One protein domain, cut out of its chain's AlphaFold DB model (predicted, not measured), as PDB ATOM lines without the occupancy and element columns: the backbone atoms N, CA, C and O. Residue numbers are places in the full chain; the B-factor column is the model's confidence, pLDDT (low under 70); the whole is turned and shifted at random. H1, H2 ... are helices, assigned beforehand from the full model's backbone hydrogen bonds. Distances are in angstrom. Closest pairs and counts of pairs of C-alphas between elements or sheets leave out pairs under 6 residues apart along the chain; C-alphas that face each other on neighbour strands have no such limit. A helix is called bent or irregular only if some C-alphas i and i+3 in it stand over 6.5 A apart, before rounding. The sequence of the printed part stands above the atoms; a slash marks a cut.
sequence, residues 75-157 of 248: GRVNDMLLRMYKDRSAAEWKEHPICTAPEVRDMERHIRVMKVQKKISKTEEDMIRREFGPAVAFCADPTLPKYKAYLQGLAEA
ATOM      1  N   GLY A  75     -20.087 -40.066 -23.224       62.25
ATOM      2  CA  GLY A  75     -20.328 -41.279 -24.008       62.25
ATOM      3  C   GLY A  75     -20.780 -40.980 -25.439       62.25
ATOM      4  O   GLY A  75     -20.341 -41.649 -26.365       62.25
ATOM      5  N   ARG A  76     -21.526 -39.888 -25.665       59.47
ATOM      6  CA  ARG A  76     -21.956 -39.481 -27.014       59.47
ATOM      7  C   ARG A  76     -20.795 -39.046 -27.905       59.47
ATOM      8  O   ARG A  76     -20.831 -39.275 -29.114       59.47
ATOM      9  N   VAL A  77     -19.772 -38.419 -27.325       60.34
ATOM     10  CA  VAL A  77     -18.546 -38.042 -28.043       60.34
ATOM     11  C   VAL A  77     -17.740 -39.293 -28.366       60.34
ATOM     12  O   VAL A  77     -17.282 -39.438 -29.496       60.34
ATOM     13  N   ASN A  78     -17.636 -40.234 -27.426       68.69
ATOM     14  CA  ASN A  78     -16.979 -41.516 -27.678       68.69
ATOM     15  C   ASN A  78     -17.699 -42.317 -28.775       68.69
ATOM     16  O   ASN A  78     -17.041 -42.851 -29.660       68.69
ATOM     17  N   ASP A  79     -19.033 -42.343 -28.782       68.25
ATOM     18  CA  ASP A  79     -19.835 -43.016 -29.813       68.25
ATOM     19  C   ASP A  79     -19.697 -42.349 -31.187       68.25
ATOM     20  O   ASP A  79     -19.691 -43.011 -32.229       68.25
ATOM     21  N   MET A  80     -19.594 -41.017 -31.215       70.12
ATOM     22  CA  MET A  80     -19.289 -40.268 -32.434       70.12
ATOM     23  C   MET A  80     -17.900 -40.640 -32.961       70.12
ATOM     24  O   MET A  80     -17.775 -41.008 -34.126       70.12
ATOM     25  N   LEU A  81     -16.878 -40.615 -32.102       70.31
ATOM     26  CA  LEU A  81     -15.516 -41.007 -32.455       70.31
ATOM     27  C   LEU A  81     -15.458 -42.468 -32.917       70.31
ATOM     28  O   LEU A  81     -14.848 -42.772 -33.936       70.31
ATOM     29  N   LEU A  82     -16.146 -43.390 -32.248       79.75
ATOM     30  CA  LEU A  82     -16.182 -44.783 -32.679       79.75
ATOM     31  C   LEU A  82     -16.782 -44.919 -34.085       79.75
ATOM     32  O   LEU A  82     -16.220 -45.622 -34.918       79.75
ATOM     33  N   ARG A  83     -17.880 -44.212 -34.380       74.00
ATOM     34  CA  ARG A  83     -18.495 -44.210 -35.718       74.00
ATOM     35  C   ARG A  83     -17.605 -43.593 -36.793       74.00
ATOM     36  O   ARG A  83     -17.627 -44.084 -37.915       74.00
ATOM     37  N   MET A  84     -16.837 -42.558 -36.463       71.94
ATOM     38  CA  MET A  84     -15.918 -41.909 -37.405       71.94
ATOM     39  C   MET A  84     -14.736 -42.801 -37.792       71.94
ATOM     40  O   MET A  84     -14.272 -42.736 -38.925       71.94
ATOM     41  N   TYR A  85     -14.232 -43.610 -36.858       76.19
ATOM     42  CA  TYR A  85     -12.980 -44.351 -37.043       76.19
ATOM     43  C   TYR A  85     -13.175 -45.865 -37.252       76.19
ATOM     44  O   TYR A  85     -12.224 -46.539 -37.636       76.19
ATOM     45  N   LYS A  86     -14.383 -46.420 -37.047       82.25
ATOM     46  CA  LYS A  86     -14.642 -47.877 -37.106       82.25
ATOM     47  C   LYS A  86     -14.300 -48.557 -38.434       82.25
ATOM     48  O   LYS A  86     -13.926 -49.725 -38.403       82.25
ATOM     49  N   ASP A  87     -14.423 -47.852 -39.556       85.31
ATOM     50  CA  ASP A  87     -14.293 -48.437 -40.899       85.31
ATOM     51  C   ASP A  87     -12.870 -48.289 -41.472       85.31
ATOM     52  O   ASP A  87     -12.643 -48.553 -42.649       85.31
ATOM     53  N   ARG A  88     -11.899 -47.868 -40.647       82.38
ATOM     54  CA  ARG A  88     -10.496 -47.731 -41.057       82.38
ATOM     55  C   ARG A  88      -9.838 -49.082 -41.325       82.38
ATOM     56  O   ARG A  88      -9.988 -50.036 -40.556       82.38
ATOM     57  N   SER A  89      -9.021 -49.116 -42.368       86.31
ATOM     58  CA  SER A  89      -8.106 -50.207 -42.693       86.31
ATOM     59  C   SER A  89      -6.930 -50.292 -41.713       86.31
ATOM     60  O   SER A  89      -6.617 -49.354 -40.981       86.31
ATOM     61  N   ALA A  90      -6.223 -51.426 -41.716       81.88
ATOM     62  CA  ALA A  90      -5.070 -51.654 -40.839       81.88
ATOM     63  C   ALA A  90      -3.932 -50.630 -41.034       81.88
ATOM     64  O   ALA A  90      -3.224 -50.314 -40.079       81.88
ATOM     65  N   ALA A  91      -3.755 -50.101 -42.250       83.31
ATOM     66  CA  ALA A  91      -2.786 -49.040 -42.519       83.31
ATOM     67  C   ALA A  91      -3.242 -47.701 -41.910       83.31
ATOM     68  O   ALA A  91      -2.479 -47.056 -41.197       83.31
ATOM     69  N   GLU A  92      -4.516 -47.344 -42.085       83.50
ATOM     70  CA  GLU A  92      -5.099 -46.104 -41.549       83.50
ATOM     71  C   GLU A  92      -5.184 -46.084 -40.016       83.50
ATOM     72  O   GLU A  92      -5.254 -45.011 -39.407       83.50
ATOM     73  N   TRP A  93      -5.190 -47.250 -39.368       83.00
ATOM     74  CA  TRP A  93      -5.082 -47.344 -37.912       83.00
ATOM     75  C   TRP A  93      -3.693 -46.956 -37.403       83.00
ATOM     76  O   TRP A  93      -3.594 -46.252 -36.400       83.00
ATOM     77  N   LYS A  94      -2.621 -47.341 -38.106       79.75
ATOM     78  CA  LYS A  94      -1.252 -46.926 -37.750       79.75
ATOM     79  C   LYS A  94      -1.062 -45.412 -37.860       79.75
ATOM     80  O   LYS A  94      -0.281 -44.837 -37.111       79.75
ATOM     81  N   GLU A  95      -1.826 -44.771 -38.740       78.81
ATOM     82  CA  GLU A  95      -1.856 -43.318 -38.942       78.81
ATOM     83  C   GLU A  95      -2.983 -42.625 -38.153       78.81
ATOM     84  O   GLU A  95      -3.436 -41.532 -38.504       78.81
ATOM     85  N   HIS A  96      -3.493 -43.247 -37.083       78.00
ATOM     86  CA  HIS A  96      -4.520 -42.614 -36.260       78.00
ATOM     87  C   HIS A  96      -4.004 -41.274 -35.688       78.00
ATOM     88  O   HIS A  96      -2.902 -41.251 -35.136       78.00
ATOM     89  N   PRO A  97      -4.785 -40.169 -35.737       70.25
ATOM     90  CA  PRO A  97      -4.317 -38.832 -35.341       70.25
ATOM     91  C   PRO A  97      -3.717 -38.743 -33.932       70.25
ATOM     92  O   PRO A  97      -2.803 -37.969 -33.681       70.25
ATOM     93  N   ILE A  98      -4.208 -39.562 -33.001       69.94
ATOM     94  CA  ILE A  98      -3.662 -39.623 -31.637       69.94
ATOM     95  C   ILE A  98      -2.256 -40.241 -31.564       69.94
ATOM     96  O   ILE A  98      -1.496 -39.916 -30.664       69.94
ATOM     97  N   CYS A  99      -1.903 -41.116 -32.506       73.12
ATOM     98  CA  CYS A  99      -0.609 -41.795 -32.552       73.12
ATOM     99  C   CYS A  99       0.427 -41.007 -33.348       73.12
ATOM    100  O   CYS A  99       1.629 -41.186 -33.155       73.12
ATOM    101  N   THR A 100      -0.034 -40.099 -34.208       68.06
ATOM    102  CA  THR A 100       0.809 -39.112 -34.886       68.06
ATOM    103  C   THR A 100       0.987 -37.832 -34.064       68.06
ATOM    104  O   THR A 100       1.891 -37.052 -34.367       68.06
ATOM    105  N   ALA A 101       0.193 -37.638 -33.003       64.94
ATOM    106  CA  ALA A 101       0.335 -36.534 -32.061       64.94
ATOM    107  C   ALA A 101       1.716 -36.577 -31.367       64.94
ATOM    108  O   ALA A 101       2.043 -37.581 -30.713       64.94
ATOM    109  N   PRO A 102       2.536 -35.512 -31.481       56.97
ATOM    110  CA  PRO A 102       3.861 -35.452 -30.863       56.97
ATOM    111  C   PRO A 102       3.827 -35.720 -29.356       56.97
ATOM    112  O   PRO A 102       4.729 -36.360 -28.820       56.97
ATOM    113  N   GLU A 103       2.765 -35.279 -28.684       58.03
ATOM    114  CA  GLU A 103       2.581 -35.406 -27.242       58.03
ATOM    115  C   GLU A 103       2.499 -36.864 -26.799       58.03
ATOM    116  O   GLU A 103       3.055 -37.201 -25.762       58.03
ATOM    117  N   VAL A 104       1.854 -37.741 -27.576       62.69
ATOM    118  CA  VAL A 104       1.723 -39.170 -27.243       62.69
ATOM    119  C   VAL A 104       2.984 -39.932 -27.635       62.69
ATOM    120  O   VAL A 104       3.459 -40.777 -26.874       62.69
ATOM    121  N   ARG A 105       3.558 -39.607 -28.799       62.34
ATOM    122  CA  ARG A 105       4.744 -40.286 -29.332       62.34
ATOM    123  C   ARG A 105       5.999 -40.023 -28.502       62.34
ATOM    124  O   ARG A 105       6.792 -40.933 -28.272       62.34
ATOM    125  N   ASP A 106       6.168 -38.792 -28.024       67.81
ATOM    126  CA  ASP A 106       7.402 -38.354 -27.373       67.81
ATOM    127  C   ASP A 106       7.289 -38.304 -25.841       67.81
ATOM    128  O   ASP A 106       8.224 -37.894 -25.156       67.81
ATOM    129  N   MET A 107       6.181 -38.759 -25.262       67.94
ATOM    130  CA  MET A 107       5.924 -38.655 -23.826       67.94
ATOM    131  C   MET A 107       6.903 -39.405 -22.938       67.94
ATOM    132  O   MET A 107       7.362 -38.862 -21.939       67.94
ATOM    133  N   GLU A 108       7.269 -40.636 -23.296       68.50
ATOM    134  CA  GLU A 108       8.273 -41.388 -22.533       68.50
ATOM    135  C   GLU A 108       9.637 -40.698 -22.596       68.50
ATOM    136  O   GLU A 108      10.378 -40.655 -21.608       68.50
ATOM    137  N   ARG A 109       9.956 -40.084 -23.742       68.25
ATOM    138  CA  ARG A 109      11.145 -39.243 -23.889       68.25
ATOM    139  C   ARG A 109      11.028 -37.993 -23.016       68.25
ATOM    140  O   ARG A 109      11.994 -37.647 -22.343       68.25
ATOM    141  N   HIS A 110       9.863 -37.351 -22.979       66.94
ATOM    142  CA  HIS A 110       9.600 -36.158 -22.181       66.94
ATOM    143  C   HIS A 110       9.704 -36.441 -20.675       66.94
ATOM    144  O   HIS A 110      10.458 -35.759 -19.981       66.94
ATOM    145  N   ILE A 111       9.066 -37.509 -20.180       67.12
ATOM    146  CA  ILE A 111       9.186 -37.976 -18.790       67.12
ATOM    147  C   ILE A 111      10.653 -38.264 -18.458       67.12
ATOM    148  O   ILE A 111      11.157 -37.791 -17.440       67.12
ATOM    149  N   ARG A 112      11.380 -38.984 -19.326       73.12
ATOM    150  CA  ARG A 112      12.802 -39.291 -19.107       73.12
ATOM    151  C   ARG A 112      13.654 -38.022 -19.005       73.12
ATOM    152  O   ARG A 112      14.470 -37.921 -18.093       73.12
ATOM    153  N   VAL A 113      13.452 -37.049 -19.895       71.81
ATOM    154  CA  VAL A 113      14.162 -35.758 -19.861       71.81
ATOM    155  C   VAL A 113      13.841 -34.991 -18.577       71.81
ATOM    156  O   VAL A 113      14.763 -34.527 -17.906       71.81
ATOM    157  N   MET A 114      12.566 -34.901 -18.185       63.34
ATOM    158  CA  MET A 114      12.165 -34.219 -16.951       63.34
ATOM    159  C   MET A 114      12.740 -34.890 -15.696       63.34
ATOM    160  O   MET A 114      13.166 -34.184 -14.779       63.34
ATOM    161  N   LYS A 115      12.826 -36.230 -15.667       70.75
ATOM    162  CA  LYS A 115      13.461 -36.986 -14.571       70.75
ATOM    163  C   LYS A 115      14.953 -36.691 -14.468       70.75
ATOM    164  O   LYS A 115      15.433 -36.390 -13.378       70.75
ATOM    165  N   VAL A 116      15.680 -36.716 -15.589       79.81
ATOM    166  CA  VAL A 116      17.118 -36.381 -15.622       79.81
ATOM    167  C   VAL A 116      17.357 -34.938 -15.166       79.81
ATOM    168  O   VAL A 116      18.292 -34.674 -14.418       79.81
ATOM    169  N   GLN A 117      16.477 -34.011 -15.555       69.31
ATOM    170  CA  GLN A 117      16.552 -32.603 -15.157       69.31
ATOM    171  C   GLN A 117      16.024 -32.318 -13.737       69.31
ATOM    172  O   GLN A 117      16.035 -31.161 -13.327       69.31
ATOM    173  N   LYS A 118      15.558 -33.333 -12.988       74.69
ATOM    174  CA  LYS A 118      14.912 -33.190 -11.666       74.69
ATOM    175  C   LYS A 118      13.738 -32.194 -11.654       74.69
ATOM    176  O   LYS A 118      13.494 -31.530 -10.652       74.69
ATOM    177  N   LYS A 119      13.018 -32.083 -12.775       59.66
ATOM    178  CA  LYS A 119      11.890 -31.152 -12.968       59.66
ATOM    179  C   LYS A 119      10.517 -31.778 -12.729       59.66
ATOM    180  O   LYS A 119       9.518 -31.091 -12.886       59.66
ATOM    181  N   ILE A 120      10.469 -33.064 -12.391       54.56
ATOM    182  CA  ILE A 120       9.225 -33.791 -12.143       54.56
ATOM    183  C   ILE A 120       9.347 -34.621 -10.866       54.56
ATOM    184  O   ILE A 120      10.337 -35.331 -10.664       54.56
ATOM    185  N   SER A 121       8.350 -34.513  -9.993       66.00
ATOM    186  CA  SER A 121       8.199 -35.366  -8.815       66.00
ATOM    187  C   SER A 121       7.618 -36.732  -9.190       66.00
ATOM    188  O   SER A 121       6.990 -36.903 -10.233       66.00
ATOM    189  N   LYS A 122       7.778 -37.728  -8.309       71.88
ATOM    190  CA  LYS A 122       7.196 -39.065  -8.515       71.88
ATOM    191  C   LYS A 122       5.671 -39.012  -8.683       71.88
ATOM    192  O   LYS A 122       5.122 -39.692  -9.538       71.88
ATOM    193  N   THR A 123       4.998 -38.162  -7.908       64.44
ATOM    194  CA  THR A 123       3.542 -37.987  -7.976       64.44
ATOM    195  C   THR A 123       3.090 -37.402  -9.315       64.44
ATOM    196  O   THR A 123       2.094 -37.856  -9.872       64.44
ATOM    197  N   GLU A 124       3.818 -36.422  -9.853       52.59
ATOM    198  CA  GLU A 124       3.524 -35.845 -11.171       52.59
ATOM    199  C   GLU A 124       3.792 -36.846 -12.299       52.59
ATOM    200  O   GLU A 124       3.007 -36.931 -13.239       52.59
ATOM    201  N   GLU A 125       4.850 -37.655 -12.191       65.81
ATOM    202  CA  GLU A 125       5.105 -38.747 -13.133       65.81
ATOM    203  C   GLU A 125       3.954 -39.761 -13.139       65.81
ATOM    204  O   GLU A 125       3.442 -40.098 -14.207       65.81
ATOM    205  N   ASP A 126       3.522 -40.220 -11.962       67.88
ATOM    206  CA  ASP A 126       2.431 -41.191 -11.828       67.88
ATOM    207  C   ASP A 126       1.111 -40.638 -12.394       67.88
ATOM    208  O   ASP A 126       0.332 -41.376 -13.004       67.88
ATOM    209  N   MET A 127       0.874 -39.332 -12.245       60.91
ATOM    210  CA  MET A 127      -0.283 -38.641 -12.813       60.91
ATOM    211  C   MET A 127      -0.224 -38.590 -14.346       60.91
ATOM    212  O   MET A 127      -1.177 -39.021 -14.990       60.91
ATOM    213  N   ILE A 128       0.900 -38.164 -14.936       60.69
ATOM    214  CA  ILE A 128       1.080 -38.138 -16.401       60.69
ATOM    215  C   ILE A 128       0.934 -39.554 -16.975       60.69
ATOM    216  O   ILE A 128       0.217 -39.778 -17.948       60.69
ATOM    217  N   ARG A 129       1.556 -40.556 -16.346       70.06
ATOM    218  CA  ARG A 129       1.448 -41.954 -16.789       70.06
ATOM    219  C   ARG A 129       0.015 -42.475 -16.723       70.06
ATOM    220  O   ARG A 129      -0.393 -43.234 -17.598       70.06
ATOM    221  N   ARG A 130      -0.761 -42.059 -15.719       70.19
ATOM    222  CA  ARG A 130      -2.181 -42.414 -15.601       70.19
ATOM    223  C   ARG A 130      -3.035 -41.739 -16.674       70.19
ATOM    224  O   ARG A 130      -3.891 -42.404 -17.247       70.19
ATOM    225  N   GLU A 131      -2.813 -40.455 -16.940       66.25
ATOM    226  CA  GLU A 131      -3.606 -39.692 -17.914       66.25
ATOM    227  C   GLU A 131      -3.378 -40.168 -19.346       66.25
ATOM    228  O   GLU A 131      -4.324 -40.282 -20.125       66.25
ATOM    229  N   PHE A 132      -2.138 -40.511 -19.686       70.06
ATOM    230  CA  PHE A 132      -1.799 -40.861 -21.055       70.06
ATOM    231  C   PHE A 132      -1.589 -42.356 -21.320       70.06
ATOM    232  O   PHE A 132      -1.537 -42.770 -22.482       70.06
ATOM    233  N   GLY A 133      -1.491 -43.182 -20.277       75.56
ATOM    234  CA  GLY A 133      -1.330 -44.634 -20.390       75.56
ATOM    235  C   GLY A 133      -2.300 -45.294 -21.380       75.56
ATOM    236  O   GLY A 133      -1.841 -46.067 -22.223       75.56
ATOM    237  N   PRO A 134      -3.607 -44.957 -21.373       75.38
ATOM    238  CA  PRO A 134      -4.558 -45.492 -22.346       75.38
ATOM    239  C   PRO A 134      -4.218 -45.153 -23.807       75.38
ATOM    240  O   PRO A 134      -4.346 -46.011 -24.678       75.38
ATOM    241  N   ALA A 135      -3.761 -43.925 -24.084       75.56
ATOM    242  CA  ALA A 135      -3.390 -43.494 -25.435       75.56
ATOM    243  C   ALA A 135      -2.101 -44.180 -25.912       75.56
ATOM    244  O   ALA A 135      -2.034 -44.647 -27.047       75.56
ATOM    245  N   VAL A 136      -1.106 -44.314 -25.027       76.38
ATOM    246  CA  VAL A 136       0.147 -45.033 -25.314       76.38
ATOM    247  C   VAL A 136      -0.122 -46.513 -25.597       76.38
ATOM    248  O   VAL A 136       0.395 -47.055 -26.572       76.38
ATOM    249  N   ALA A 137      -0.970 -47.159 -24.791       81.94
ATOM    250  CA  ALA A 137      -1.341 -48.561 -24.980       81.94
ATOM    251  C   ALA A 137      -2.082 -48.798 -26.306       81.94
ATOM    252  O   ALA A 137      -1.840 -49.807 -26.966       81.94
ATOM    253  N   PHE A 138      -2.951 -47.870 -26.719       84.94
ATOM    254  CA  PHE A 138      -3.591 -47.920 -28.033       84.94
ATOM    255  C   PHE A 138      -2.581 -47.738 -29.170       84.94
ATOM    256  O   PHE A 138      -2.594 -48.512 -30.120       84.94
ATOM    257  N   CYS A 139      -1.679 -46.764 -29.075       84.12
ATOM    258  CA  CYS A 139      -0.726 -46.490 -30.149       84.12
ATOM    259  C   CYS A 139       0.379 -47.541 -30.301       84.12
ATOM    260  O   CYS A 139       0.984 -47.628 -31.366       84.12
ATOM    261  N   ALA A 140       0.617 -48.363 -29.276       85.12
ATOM    262  CA  ALA A 140       1.480 -49.536 -29.379       85.12
ATOM    263  C   ALA A 140       0.862 -50.666 -30.229       85.12
ATOM    264  O   ALA A 140       1.596 -51.435 -30.845       85.12
ATOM    265  N   ASP A 141      -0.471 -50.760 -30.275       88.81
ATOM    266  CA  ASP A 141      -1.226 -51.768 -31.031       88.81
ATOM    267  C   ASP A 141      -2.531 -51.154 -31.586       88.81
ATOM    268  O   ASP A 141      -3.625 -51.374 -31.044       88.81
ATOM    269  N   PRO A 142      -2.435 -50.312 -32.633       85.88
ATOM    270  CA  PRO A 142      -3.570 -49.546 -33.116       85.88
ATOM    271  C   PRO A 142      -4.512 -50.450 -33.915       85.88
ATOM    272  O   PRO A 142      -4.307 -50.737 -35.093       85.88
ATOM    273  N   THR A 143      -5.573 -50.901 -33.253       88.56
ATOM    274  CA  THR A 143      -6.643 -51.720 -33.834       88.56
ATOM    275  C   THR A 143      -8.004 -51.263 -33.312       88.56
ATOM    276  O   THR A 143      -8.101 -50.676 -32.232       88.56
ATOM    277  N   LEU A 144      -9.089 -51.566 -34.035       85.88
ATOM    278  CA  LEU A 144     -10.448 -51.225 -33.596       85.88
ATOM    279  C   LEU A 144     -10.790 -51.752 -32.181       85.88
ATOM    280  O   LEU A 144     -11.343 -50.983 -31.391       85.88
ATOM    281  N   PRO A 145     -10.468 -53.007 -31.796       89.19
ATOM    282  CA  PRO A 145     -10.694 -53.477 -30.428       89.19
ATOM    283  C   PRO A 145      -9.935 -52.660 -29.371       89.19
ATOM    284  O   PRO A 145     -10.510 -52.307 -28.342       89.19
ATOM    285  N   LYS A 146      -8.670 -52.302 -29.632       88.06
ATOM    286  CA  LYS A 146      -7.858 -51.482 -28.717       88.06
ATOM    287  C   LYS A 146      -8.332 -50.033 -28.664       88.06
ATOM    288  O   LYS A 146      -8.317 -49.431 -27.597       88.06
ATOM    289  N   TYR A 147      -8.840 -49.500 -29.773       84.94
ATOM    290  CA  TYR A 147      -9.458 -48.179 -29.815       84.94
ATOM    291  C   TYR A 147     -10.747 -48.118 -28.988       84.94
ATOM    292  O   TYR A 147     -10.957 -47.169 -28.238       84.94
ATOM    293  N   LYS A 148     -11.589 -49.160 -29.050       86.56
ATOM    294  CA  LYS A 148     -12.765 -49.284 -28.171       86.56
ATOM    295  C   LYS A 148     -12.361 -49.312 -26.698       86.56
ATOM    296  O   LYS A 148     -12.952 -48.588 -25.905       86.56
ATOM    297  N   ALA A 149     -11.332 -50.087 -26.350       83.19
ATOM    298  CA  ALA A 149     -10.799 -50.132 -24.989       83.19
ATOM    299  C   ALA A 149     -10.227 -48.775 -24.540       83.19
ATOM    300  O   ALA A 149     -10.437 -48.369 -23.404       83.19
ATOM    301  N   TYR A 150      -9.564 -48.040 -25.436       81.50
ATOM    302  CA  TYR A 150      -9.104 -46.673 -25.184       81.50
ATOM    303  C   TYR A 150     -10.266 -45.714 -24.896       81.50
ATOM    304  O   TYR A 150     -10.252 -45.025 -23.878       81.50
ATOM    305  N   LEU A 151     -11.304 -45.705 -25.741       78.81
ATOM    306  CA  LEU A 151     -12.495 -44.876 -25.533       78.81
ATOM    307  C   LEU A 151     -13.245 -45.256 -24.248       78.81
ATOM    308  O   LEU A 151     -13.733 -44.380 -23.537       78.81
ATOM    309  N   GLN A 152     -13.310 -46.546 -23.922       77.25
ATOM    310  CA  GLN A 152     -13.863 -47.018 -22.656       77.25
ATOM    311  C   GLN A 152     -13.016 -46.540 -21.467       77.25
ATOM    312  O   GLN A 152     -13.566 -46.007 -20.509       77.25
ATOM    313  N   GLY A 153     -11.688 -46.616 -21.569       70.75
ATOM    314  CA  GLY A 153     -10.768 -46.063 -20.578       70.75
ATOM    315  C   GLY A 153     -10.957 -44.557 -20.372       70.75
ATOM    316  O   GLY A 153     -10.923 -44.101 -19.237       70.75
ATOM    317  N   LEU A 154     -11.241 -43.785 -21.428       68.69
ATOM    318  CA  LEU A 154     -11.602 -42.364 -21.306       68.69
ATOM    319  C   LEU A 154     -12.967 -42.139 -20.637       68.69
ATOM    320  O   LEU A 154     -13.136 -41.166 -19.904       68.69
ATOM    321  N   ALA A 155     -13.945 -43.009 -20.901       65.19
ATOM    322  CA  ALA A 155     -15.263 -42.938 -20.269       65.19
ATOM    323  C   ALA A 155     -15.185 -43.251 -18.764       65.19
ATOM    324  O   ALA A 155     -15.905 -42.658 -17.956       65.19
ATOM    325  N   GLU A 156     -14.308 -44.184 -18.397       64.44
ATOM    326  CA  GLU A 156     -14.044 -44.595 -17.019       64.44
ATOM    327  C   GLU A 156     -13.111 -43.608 -16.296       64.44
ATOM    328  O   GLU A 156     -13.253 -43.394 -15.088       64.44
ATOM    329  N   ALA A 157     -12.209 -42.945 -17.028       57.28
ATOM    330  CA  ALA A 157     -11.320 -41.925 -16.497       57.28
ATOM    331  C   ALA A 157     -12.081 -40.641 -16.139       57.28
ATOM    332  O   ALA A 157     -12.844 -40.060 -16.914       57.28
TER     333      ALA A 157
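What this domain is: This is residues 75 to 157 of the 248 residues of an uncharacterized protein of Alphaproteobacteria bacterium (UniProt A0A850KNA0). H1 and H7 stand side by side at one end of an elongated domain, and H6, the longest helix, runs from beside H7 toward the other end with a kink on the way. There H5 and the first part of H6 run opposite ways as a loose two-helix arm with few contacts between them, while the short helices H2, H3 and H4 wind along one edge from the end of H1 to the start of H5. The printed part has 83 residues with seven named helices, H1 to H7 in order along the chain, and no named strand; its class is all helix. It is only just loose, close to compact, with a radius of gyration of the C-alphas of 14.3 A, and it spans 44 by 27 by 15 A.

Where its parts are: H1 is residues 75 to 85, 15.3 A from first to last C-alpha, beginning at C-alpha 75 at (-20.328, -41.279, -24.008). Three short helices follow: H2 is residues 90 to 94 and 6.8 A long, H3 is residues 97 to 100 and 5.2 A long, and H4 is residues 102 to 105 and 5.1 A long. H5 is residues 107 to 116, 14.1 A long, and ends at C-alpha 116 at (17.118, -36.381, -15.622). H6 is residues 122 to 140 and 24.0 A long. It is irregular, with C-alphas 131 and 134 at 7.4 A from each other, and it has a kink of 53 degrees near residue 134. H7 is residues 144 to 156, 18.2 A long, and ends at C-alpha 156 at (-14.044, -44.595, -17.019).

How they stand to each other: H6 is the hub and touches three other helices, H3, H4 and H7. With residues 134 to 138 alone it touches H7; the closest C-alphas are those of Pro 134 and Tyr 150, 5.5 A apart. The two form a helical hairpin and run opposite ways at a shallow tilt of 30 degrees, where the line of H6 is a rough one. With residues 135 to 139 alone H6 touches H3, closest at the C-alphas of Cys 99 and Cys 139, 5.3 A apart. With residues 132 to 136 alone it touches H4, closest at the C-alphas of Val 104 and Val 136, 6.4 A apart. H5 and H6 are close but not clearly touching: the closest C-alphas, those of Ile 111 and Glu 125, are 7.0 A apart. They run opposite ways at a shallow tilt of 26 degrees. H7 touches H1, with the C-alphas of Asn 78 and Leu 151 closest at 6.0 A, opposite ways at a shallow tilt of 18 degrees. H2 touches no helix; it is close but not clearly touching H6, the closest C-alphas being those of Lys 94 and Cys 139, 7.6 A apart. H1 is apart from H6, and H5 is apart from H7. Each O i to N i+4 pair is within hydrogen-bond range in H1, H5 and H7, against 13 of 15 in H6 and 0 of 1 in H2, where 1 of 2 O i to N i+3 pairs is within range; H3 and H4 are too short for an O i to N i+4 pair.

The domain as a whole: The two C-alphas farthest apart are those of Asp 87 and Lys 118, at 44.0 A, while the first and last printed C-alphas, those of Gly 75 and Ala 157, are 11.7 A apart. The printed part has no cut, and the six links between the helices are tight. The mean pLDDT of the printed part is 72.8, and 34 residues are under 70, among them residues 75 to 79, 100 to 111, 123 to 128 and 154 to 157. H4 has a mean pLDDT of 60.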